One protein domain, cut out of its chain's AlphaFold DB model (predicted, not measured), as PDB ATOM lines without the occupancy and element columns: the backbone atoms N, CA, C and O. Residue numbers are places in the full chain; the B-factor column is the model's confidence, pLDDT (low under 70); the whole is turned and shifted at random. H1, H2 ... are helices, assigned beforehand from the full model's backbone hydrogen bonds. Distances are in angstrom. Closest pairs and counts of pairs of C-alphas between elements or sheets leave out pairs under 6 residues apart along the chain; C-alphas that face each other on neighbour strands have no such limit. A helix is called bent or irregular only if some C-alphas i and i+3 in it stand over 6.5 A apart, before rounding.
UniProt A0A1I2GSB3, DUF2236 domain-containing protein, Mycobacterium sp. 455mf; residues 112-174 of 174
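Overview. This is residues 112 to 174 of the 174 residues of the protein "DUF2236 domain-containing protein" of Mycobacterium sp. 455mf (UniProt A0A1I2GSB3). The long last helix, H5, packs across short H3 near the middle; H1, H2 and H4 spread around H3 with few helix contacts, and residues 168 to 174 stick out. The 63 printed residues include five named helices, H1 to H5 in chain order, and no named strand: all helix. The whole is only just compact, close to loose, with a radius of gyration of the C-alphas of 12.5 A, and only just flat, spanning 40 by 27 by 15 A.

Along the chain. H5, residues 157 to 172, runs 23.1 A from C-alpha 157 at (-30.005, 27.686, 42.891) to C-alpha 172 at (-47.714, 27.547, 27.995). H3 is residues 136 to 141, H4 145 to 150, H2 130 to 133. H1, residues 117 to 124, 11.3 A long, is irregular: C-alphas 118 and 121 are 7.3 A apart.

Arrangement. H5 touches H3, about perpendicular at 78 degrees; their closest C-alphas, Ala 138 and Leu 163, are 4.1 A apart. H1 and H3 only just touch, with 3 pairs of C-alphas within 8 A, the closest Phe 124 and Ile 139 at 6.2 A. H4 is close to H3 but not clearly touching, the closest C-alphas, Arg 140 and Ala 148, 7.6 A apart. H2 touches no helix. Every O i to N i+4 pair is within hydrogen-bond range in H3, H4 and H5, 2 of 4 in H1; H2 is too short for one.

Size, cuts and confidence. The C-alphas farthest apart, Glu 114 and Val 172, are 39.8 A apart. The printed part has no cut, and no link is long. Model confidence is under 70 at residues 173 to 174.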
ATOM      1  N   ALA A 112     -18.963   6.910  36.321       87.38
ATOM      2  CA  ALA A 112     -18.367   7.694  35.247       87.38
ATOM      3  C   ALA A 112     -17.127   6.963  34.719       87.38
ATOM      4  O   ALA A 112     -16.478   6.214  35.449       87.38
ATOM      5  N   GLY A 113     -16.778   7.198  33.458       83.81
ATOM      6  CA  GLY A 113     -15.599   6.589  32.861       83.81
ATOM      7  C   GLY A 113     -15.255   7.183  31.508       83.81
ATOM      8  O   GLY A 113     -15.995   8.001  30.964       83.81
ATOM      9  N   GLU A 114     -14.136   6.729  30.947       86.31
ATOM     10  CA  GLU A 114     -13.595   7.192  29.664       86.31
ATOM     11  C   GLU A 114     -14.637   7.162  28.535       86.31
ATOM     12  O   GLU A 114     -14.708   8.083  27.729       86.31
ATOM     13  N   HIS A 115     -15.521   6.161  28.528       85.31
ATOM     14  CA  HIS A 115     -16.579   6.025  27.524       85.31
ATOM     15  C   HIS A 115     -17.623   7.152  27.544       85.31
ATOM     16  O   HIS A 115     -18.293   7.372  26.539       85.31
ATOM     17  N   PHE A 116     -17.770   7.875  28.658       88.00
ATOM     18  CA  PHE A 116     -18.674   9.021  28.770       88.00
ATOM     19  C   PHE A 116     -18.049  10.316  28.234       88.00
ATOM     20  O   PHE A 116     -18.753  11.161  27.677       88.00
ATOM     21  N   GLU A 117     -16.733  10.487  28.381       90.19
ATOM     22  CA  GLU A 117     -16.051  11.762  28.121       90.19
ATOM     23  C   GLU A 117     -16.239  12.314  26.697       90.19
ATOM     24  O   GLU A 117     -16.514  13.514  26.570       90.19
ATOM     25  N   PRO A 118     -16.229  11.494  25.625       92.19
ATOM     26  CA  PRO A 118     -16.546  11.971  24.279       92.19
ATOM     27  C   PRO A 118     -17.937  12.614  24.155       92.19
ATOM     28  O   PRO A 118     -18.139  13.506  23.329       92.19
ATOM     29  N   PHE A 119     -18.899  12.199  24.984       90.00
ATOM     30  CA  PHE A 119     -20.289  12.660  24.941       90.00
ATOM     31  C   PHE A 119     -20.593  13.777  25.942       90.00
ATOM     32  O   PHE A 119     -21.583  14.493  25.766       90.00
ATOM     33  N   ARG A 120     -19.736  13.985  26.952       91.50
ATOM     34  CA  ARG A 120     -19.936  14.954  28.046       91.50
ATOM     35  C   ARG A 120     -20.395  16.320  27.542       91.50
ATOM     36  O   ARG A 120     -21.372  16.881  28.040       91.50
ATOM     37  N   ARG A 121     -19.703  16.869  26.538       91.00
ATOM     38  CA  ARG A 121     -20.033  18.192  25.988       91.00
ATOM     39  C   ARG A 121     -21.444  18.223  25.404       91.00
ATOM     40  O   ARG A 121     -22.175  19.166  25.686       91.00
ATOM     41  N   GLN A 122     -21.821  17.218  24.617       90.00
ATOM     42  CA  GLN A 122     -23.143  17.161  23.990       90.00
ATOM     43  C   GLN A 122     -24.252  16.901  25.013       90.00
ATOM     44  O   GLN A 122     -25.333  17.464  24.888       90.00
ATOM     45  N   MET A 123     -23.978  16.135  26.071       87.62
ATOM     46  CA  MET A 123     -24.955  15.899  27.138       87.62
ATOM     47  C   MET A 123     -25.277  17.166  27.942       87.62
ATOM     48  O   MET A 123     -26.434  17.376  28.293       87.62
ATOM     49  N   PHE A 124     -24.296  18.042  28.200       90.38
ATOM     50  CA  PHE A 124     -24.508  19.268  28.993       90.38
ATOM     51  C   PHE A 124     -24.718  20.548  28.174       90.38
ATOM     52  O   PHE A 124     -25.168  21.570  28.701       90.38
ATOM     53  N   ALA A 125     -24.359  20.522  26.896       90.50
ATOM     54  CA  ALA A 125     -24.469  21.642  25.976       90.50
ATOM     55  C   ALA A 125     -24.769  21.130  24.556       90.50
ATOM     56  O   ALA A 125     -23.936  21.319  23.663       90.50
ATOM     57  N   PRO A 126     -25.936  20.490  24.351       88.38
ATOM     58  CA  PRO A 126     -26.312  19.933  23.062       88.38
ATOM     59  C   PRO A 126     -26.310  21.026  21.995       88.38
ATOM     60  O   PRO A 126     -26.868  22.109  22.195       88.38
ATOM     61  N   THR A 127     -25.655  20.756  20.869       84.38
ATOM     62  CA  THR A 127     -25.571  21.707  19.747       84.38
ATOM     63  C   THR A 127     -26.620  21.457  18.677       84.38
ATOM     64  O   THR A 127     -26.925  22.354  17.888       84.38
ATOM     65  N   ASP A 128     -27.206  20.263  18.680       81.50
ATOM     66  CA  ASP A 128     -27.977  19.768  17.553       81.50
ATOM     67  C   ASP A 128     -29.477  19.764  17.867       81.50
ATOM     68  O   ASP A 128     -29.909  19.444  18.974       81.50
ATOM     69  N   TRP A 129     -30.270  20.120  16.852       77.00
ATOM     70  CA  TRP A 129     -31.732  19.978  16.801       77.00
ATOM     71  C   TRP A 129     -32.480  20.764  17.894       77.00
ATOM     72  O   TRP A 129     -32.044  21.839  18.291       77.00
ATOM     73  N   TRP A 130     -33.658  20.298  18.324       78.06
ATOM     74  CA  TRP A 130     -34.476  20.974  19.335       78.06
ATOM     75  C   TRP A 130     -33.833  21.032  20.739       78.06
ATOM     76  O   TRP A 130     -34.029  22.055  21.400       78.06
ATOM     77  N   PRO A 131     -33.011  20.056  21.200       79.81
ATOM     78  CA  PRO A 131     -32.366  20.140  22.514       79.81
ATOM     79  C   PRO A 131     -31.444  21.353  22.681       79.81
ATOM     80  O   PRO A 131     -31.267  21.825  23.802       79.81
ATOM     81  N   ARG A 132     -30.923  21.929  21.584       87.00
ATOM     82  CA  ARG A 132     -30.127  23.173  21.617       87.00
ATOM     83  C   ARG A 132     -30.875  24.370  22.223       87.00
ATOM     84  O   ARG A 132     -30.244  25.341  22.632       87.00
ATOM     85  N   ALA A 133     -32.211  24.332  22.232       87.25
ATOM     86  CA  ALA A 133     -33.054  25.384  22.794       87.25
ATOM     87  C   ALA A 133     -33.191  25.288  24.324       87.25
ATOM     88  O   ALA A 133     -33.628  26.247  24.960       87.25
ATOM     89  N   VAL A 134     -32.814  24.156  24.927       90.38
ATOM     90  CA  VAL A 134     -32.882  23.966  26.377       90.38
ATOM     91  C   VAL A 134     -31.725  24.728  27.037       90.38
ATOM     92  O   VAL A 134     -30.561  24.506  26.689       90.38
ATOM     93  N   PRO A 135     -31.984  25.613  28.018       94.19
ATOM     94  CA  PRO A 135     -30.913  26.298  28.731       94.19
ATOM     95  C   PRO A 135     -29.963  25.299  29.401       94.19
ATOM     96  O   PRO A 135     -30.409  24.409  30.123       94.19
ATOM     97  N   ARG A 136     -28.645  25.479  29.254       94.06
ATOM     98  CA  ARG A 136     -27.632  24.590  29.869       94.06
ATOM     99  C   ARG A 136     -27.818  24.444  31.382       94.06
ATOM    100  O   ARG A 136     -27.624  23.375  31.945       94.06
ATOM    101  N   GLN A 137     -28.233  25.521  32.041       95.62
ATOM    102  CA  GLN A 137     -28.559  25.540  33.467       95.62
ATOM    103  C   GLN A 137     -29.774  24.660  33.799       95.62
ATOM    104  O   GLN A 137     -29.789  23.997  34.831       95.62
ATOM    105  N   ALA A 138     -30.774  24.609  32.915       95.44
ATOM    106  CA  ALA A 138     -31.888  23.677  33.054       95.44
ATOM    107  C   ALA A 138     -31.417  22.228  32.853       95.44
ATOM    108  O   ALA A 138     -31.764  21.378  33.661       95.44
ATOM    109  N   ILE A 139     -30.550  21.961  31.864       94.38
ATOM    110  CA  ILE A 139     -29.954  20.629  31.632       94.38
ATOM    111  C   ILE A 139     -29.206  20.116  32.866       94.38
ATOM    112  O   ILE A 139     -29.402  18.973  33.271       94.38
ATOM    113  N   ARG A 140     -28.397  20.974  33.502       95.25
ATOM    114  CA  ARG A 140     -27.719  20.650  34.768       95.25
ATOM    115  C   ARG A 140     -28.712  20.306  35.877       95.25
ATOM    116  O   ARG A 140     -28.489  19.356  36.613       95.25
ATOM    117  N   ALA A 141     -29.803  21.062  35.994       96.00
ATOM    118  CA  ALA A 141     -30.816  20.841  37.025       96.00
ATOM    119  C   ALA A 141     -31.720  19.621  36.781       96.00
ATOM    120  O   ALA A 141     -32.378  19.193  37.725       96.00
ATOM    121  N   MET A 142     -31.764  19.086  35.558       94.62
ATOM    122  CA  MET A 142     -32.501  17.861  35.219       94.62
ATOM    123  C   MET A 142     -31.716  16.579  35.520       94.62
ATOM    124  O   MET A 142     -32.278  15.497  35.410       94.62
ATOM    125  N   GLN A 143     -30.427  16.671  35.860       93.31
ATOM    126  CA  GLN A 143     -29.630  15.482  36.150       93.31
ATOM    127  C   GLN A 143     -30.090  14.808  37.442       93.31
ATOM    128  O   GLN A 143     -30.282  15.478  38.461       93.31
ATOM    129  N   HIS A 144     -30.156  13.476  37.421       93.88
ATOM    130  CA  HIS A 144     -30.261  12.677  38.636       93.88
ATOM    131  C   HIS A 144     -29.107  13.030  39.603       93.88
ATOM    132  O   HIS A 144     -27.972  13.187  39.135       93.88
ATOM    133  N   PRO A 145     -29.326  13.125  40.933       94.06
ATOM    134  CA  PRO A 145     -28.286  13.536  41.885       94.06
ATOM    135  C   PRO A 145     -26.989  12.732  41.764       94.06
ATOM    136  O   PRO A 145     -25.901  13.305  41.732       94.06
ATOM    137  N   ARG A 146     -27.106  11.410  41.598       94.94
ATOM    138  CA  ARG A 146     -25.948  10.527  41.410       94.94
ATOM    139  C   ARG A 146     -25.196  10.791  40.105       94.94
ATOM    140  O   ARG A 146     -23.970  10.750  40.089       94.94
ATOM    141  N   ALA A 147     -25.901  11.096  39.017       93.50
ATOM    142  CA  ALA A 147     -25.262  11.455  37.752       93.50
ATOM    143  C   ALA A 147     -24.542  12.808  37.864       93.50
ATOM    144  O   ALA A 147     -23.431  12.962  37.359       93.50
ATOM    145  N   ALA A 148     -25.138  13.774  38.569       94.38
ATOM    146  CA  ALA A 148     -24.514  15.064  38.839       94.38
ATOM    147  C   ALA A 148     -23.219  14.907  39.658       94.38
ATOM    148  O   ALA A 148     -22.192  15.466  39.282       94.38
ATOM    149  N   GLU A 149     -23.236  14.079  40.706       94.75
ATOM    150  CA  GLU A 149     -22.049  13.733  41.500       94.75
ATOM    151  C   GLU A 149     -20.949  13.104  40.630       94.75
ATOM    152  O   GLU A 149     -19.837  13.628  40.559       94.75
ATOM    153  N   LEU A 150     -21.274  12.031  39.897       93.88
ATOM    154  CA  LEU A 150     -20.325  11.303  39.045       93.88
ATOM    155  C   LEU A 150     -19.727  12.169  37.927       93.88
ATOM    156  O   LEU A 150     -18.633  11.896  37.437       93.88
ATOM    157  N   THR A 151     -20.435  13.218  37.513       92.19
ATOM    158  CA  THR A 151     -19.987  14.131  36.457       92.19
ATOM    159  C   THR A 151     -19.378  15.430  36.987       92.19
ATOM    160  O   THR A 151     -18.953  16.251  36.171       92.19
ATOM    161  N   GLY A 152     -19.290  15.624  38.309       93.12
ATOM    162  CA  GLY A 152     -18.754  16.845  38.922       93.12
ATOM    163  C   GLY A 152     -19.641  18.080  38.710       93.12
ATOM    164  O   GLY A 152     -19.157  19.210  38.642       93.12
ATOM    165  N   VAL A 153     -20.946  17.879  38.536       93.00
ATOM    166  CA  VAL A 153     -21.929  18.944  38.328       93.00
ATOM    167  C   VAL A 153     -22.542  19.348  39.664       93.00
ATOM    168  O   VAL A 153     -23.436  18.693  40.187       93.00
ATOM    169  N   GLU A 154     -22.132  20.501  40.186       94.88
ATOM    170  CA  GLU A 154     -22.842  21.131  41.303       94.88
ATOM    171  C   GLU A 154     -24.099  21.861  40.804       94.88
ATOM    172  O   GLU A 154     -24.022  22.829  40.035       94.88
ATOM    173  N   VAL A 155     -25.279  21.393  41.223       95.62
ATOM    174  CA  VAL A 155     -26.568  21.984  40.835       95.62
ATOM    175  C   VAL A 155     -26.889  23.185  41.724       95.62
ATOM    176  O   VAL A 155     -27.325  23.051  42.869       95.62
ATOM    177  N   SER A 156     -26.730  24.384  41.168       96.50
ATOM    178  CA  SER A 156     -26.926  25.641  41.889       96.50
ATOM    179  C   SER A 156     -28.400  26.063  41.990       96.50
ATOM    180  O   SER A 156     -29.281  25.616  41.248       96.50
ATOM    181  N   ALA A 157     -28.689  27.043  42.852       97.12
ATOM    182  CA  ALA A 157     -30.005  27.686  42.891       97.12
ATOM    183  C   ALA A 157     -30.373  28.378  41.561       97.12
ATOM    184  O   ALA A 157     -31.555  28.485  41.221       97.12
ATOM    185  N   ARG A 158     -29.374  28.843  40.795       97.38
ATOM    186  CA  ARG A 158     -29.571  29.421  39.457       97.38
ATOM    187  C   ARG A 158     -30.026  28.356  38.463       97.38
ATOM    188  O   ARG A 158     -30.950  28.630  37.701       97.38
ATOM    189  N   ASP A 159     -29.444  27.163  38.527       97.56
ATOM    190  CA  ASP A 159     -29.826  26.025  37.687       97.56
ATOM    191  C   ASP A 159     -31.288  25.643  37.924       97.56
ATOM    192  O   ASP A 159     -32.100  25.637  36.997       97.56
ATOM    193  N   ARG A 160     -31.675  25.499  39.197       96.81
ATOM    194  CA  ARG A 160     -33.066  25.203  39.581       96.81
ATOM    195  C   ARG A 160     -34.049  26.294  39.146       96.81
ATOM    196  O   ARG A 160     -35.159  25.988  38.716       96.81
ATOM    197  N   ARG A 161     -33.666  27.577  39.233       97.44
ATOM    198  CA  ARG A 161     -34.487  28.686  38.708       97.44
ATOM    199  C   ARG A 161     -34.627  28.624  37.189       97.44
ATOM    200  O   ARG A 161     -35.709  28.909  36.684       97.44
ATOM    201  N   SER A 162     -33.557  28.270  36.479       97.25
ATOM    202  CA  SER A 162     -33.584  28.126  35.024       97.25
ATOM    203  C   SER A 162     -34.528  27.010  34.591       97.25
ATOM    204  O   SER A 162     -35.336  27.236  33.697       97.25
ATOM    205  N   LEU A 163     -34.473  25.848  35.252       96.62
ATOM    206  CA  LEU A 163     -35.383  24.737  34.976       96.62
ATOM    207  C   LEU A 163     -36.842  25.128  35.215       96.62
ATOM    208  O   LEU A 163     -37.664  24.937  34.330       96.62
ATOM    209  N   ARG A 164     -37.154  25.760  36.355       95.69
ATOM    210  CA  ARG A 164     -38.524  26.224  36.642       95.69
ATOM    211  C   ARG A 164     -39.059  27.173  35.573       95.69
ATOM    212  O   ARG A 164     -40.195  27.026  35.144       95.69
ATOM    213  N   ARG A 165     -38.249  28.141  35.134       95.88
ATOM    214  CA  ARG A 165     -38.648  29.082  34.073       95.88
ATOM    215  C   ARG A 165     -38.871  28.373  32.745       95.88
ATOM    216  O   ARG A 165     -39.855  28.653  32.075       95.88
ATOM    217  N   PHE A 166     -37.964  27.468  32.385       94.69
ATOM    218  CA  PHE A 166     -38.081  26.695  31.157       94.69
ATOM    219  C   PHE A 166     -39.345  25.825  31.166       94.69
ATOM    220  O   PHE A 166     -40.107  25.876  30.211       94.69
ATOM    221  N   ALA A 167     -39.632  25.139  32.277       94.06
ATOM    222  CA  ALA A 167     -40.833  24.324  32.436       94.06
ATOM    223  C   ALA A 167     -42.133  25.125  32.266       94.06
ATOM    224  O   ALA A 167     -43.003  24.710  31.505       94.06
ATOM    225  N   VAL A 168     -42.233  26.304  32.893       92.19
ATOM    226  CA  VAL A 168     -43.400  27.195  32.736       92.19
ATOM    227  C   VAL A 168     -43.595  27.601  31.275       92.19
ATOM    228  O   VAL A 168     -44.712  27.568  30.770       92.19
ATOM    229  N   VAL A 169     -42.517  27.959  30.572       88.88
ATOM    230  CA  VAL A 169     -42.595  28.328  29.149       88.88
ATOM    231  C   VAL A 169     -43.044  27.140  28.296       88.88
ATOM    232  O   VAL A 169     -43.899  27.307  27.434       88.88
ATOM    233  N   SER A 170     -42.513  25.942  28.549       85.69
ATOM    234  CA  SER A 170     -42.902  24.728  27.824       85.69
ATOM    235  C   SER A 170     -44.380  24.378  28.007       85.69
ATOM    236  O   SER A 170     -45.030  24.011  27.034       85.69
ATOM    237  N   GLN A 171     -44.924  24.540  29.216       84.19
ATOM    238  CA  GLN A 171     -46.337  24.275  29.511       84.19
ATOM    239  C   GLN A 171     -47.292  25.254  28.822       84.19
ATOM    240  O   GLN A 171     -48.384  24.864  28.438       84.19
ATOM    241  N   VAL A 172     -46.889  26.518  28.657       78.44
ATOM    242  CA  VAL A 172     -47.714  27.547  27.995       78.44
ATOM    243  C   VAL A 172     -47.737  27.381  26.471       78.44
ATOM    244  O   VAL A 172     -48.677  27.825  25.819       78.44
ATOM    245  N   LEU A 173     -46.695  26.776  25.896       69.94
ATOM    246  CA  LEU A 173     -46.539  26.589  24.450       69.94
ATOM    247  C   LEU A 173     -47.021  25.216  23.940       69.94
ATOM    248  O   LEU A 173     -46.914  24.971  22.737       69.94
ATOM    249  N   SER A 174     -47.485  24.331  24.831       59.31
ATOM    250  CA  SER A 174     -48.000  22.986  24.515       59.31
ATOM    251  C   SER A 174     -49.517  22.994  24.367       59.31
ATOM    252  O   SER A 174     -50.008  22.259  23.484       59.31
TER     253      SER A 174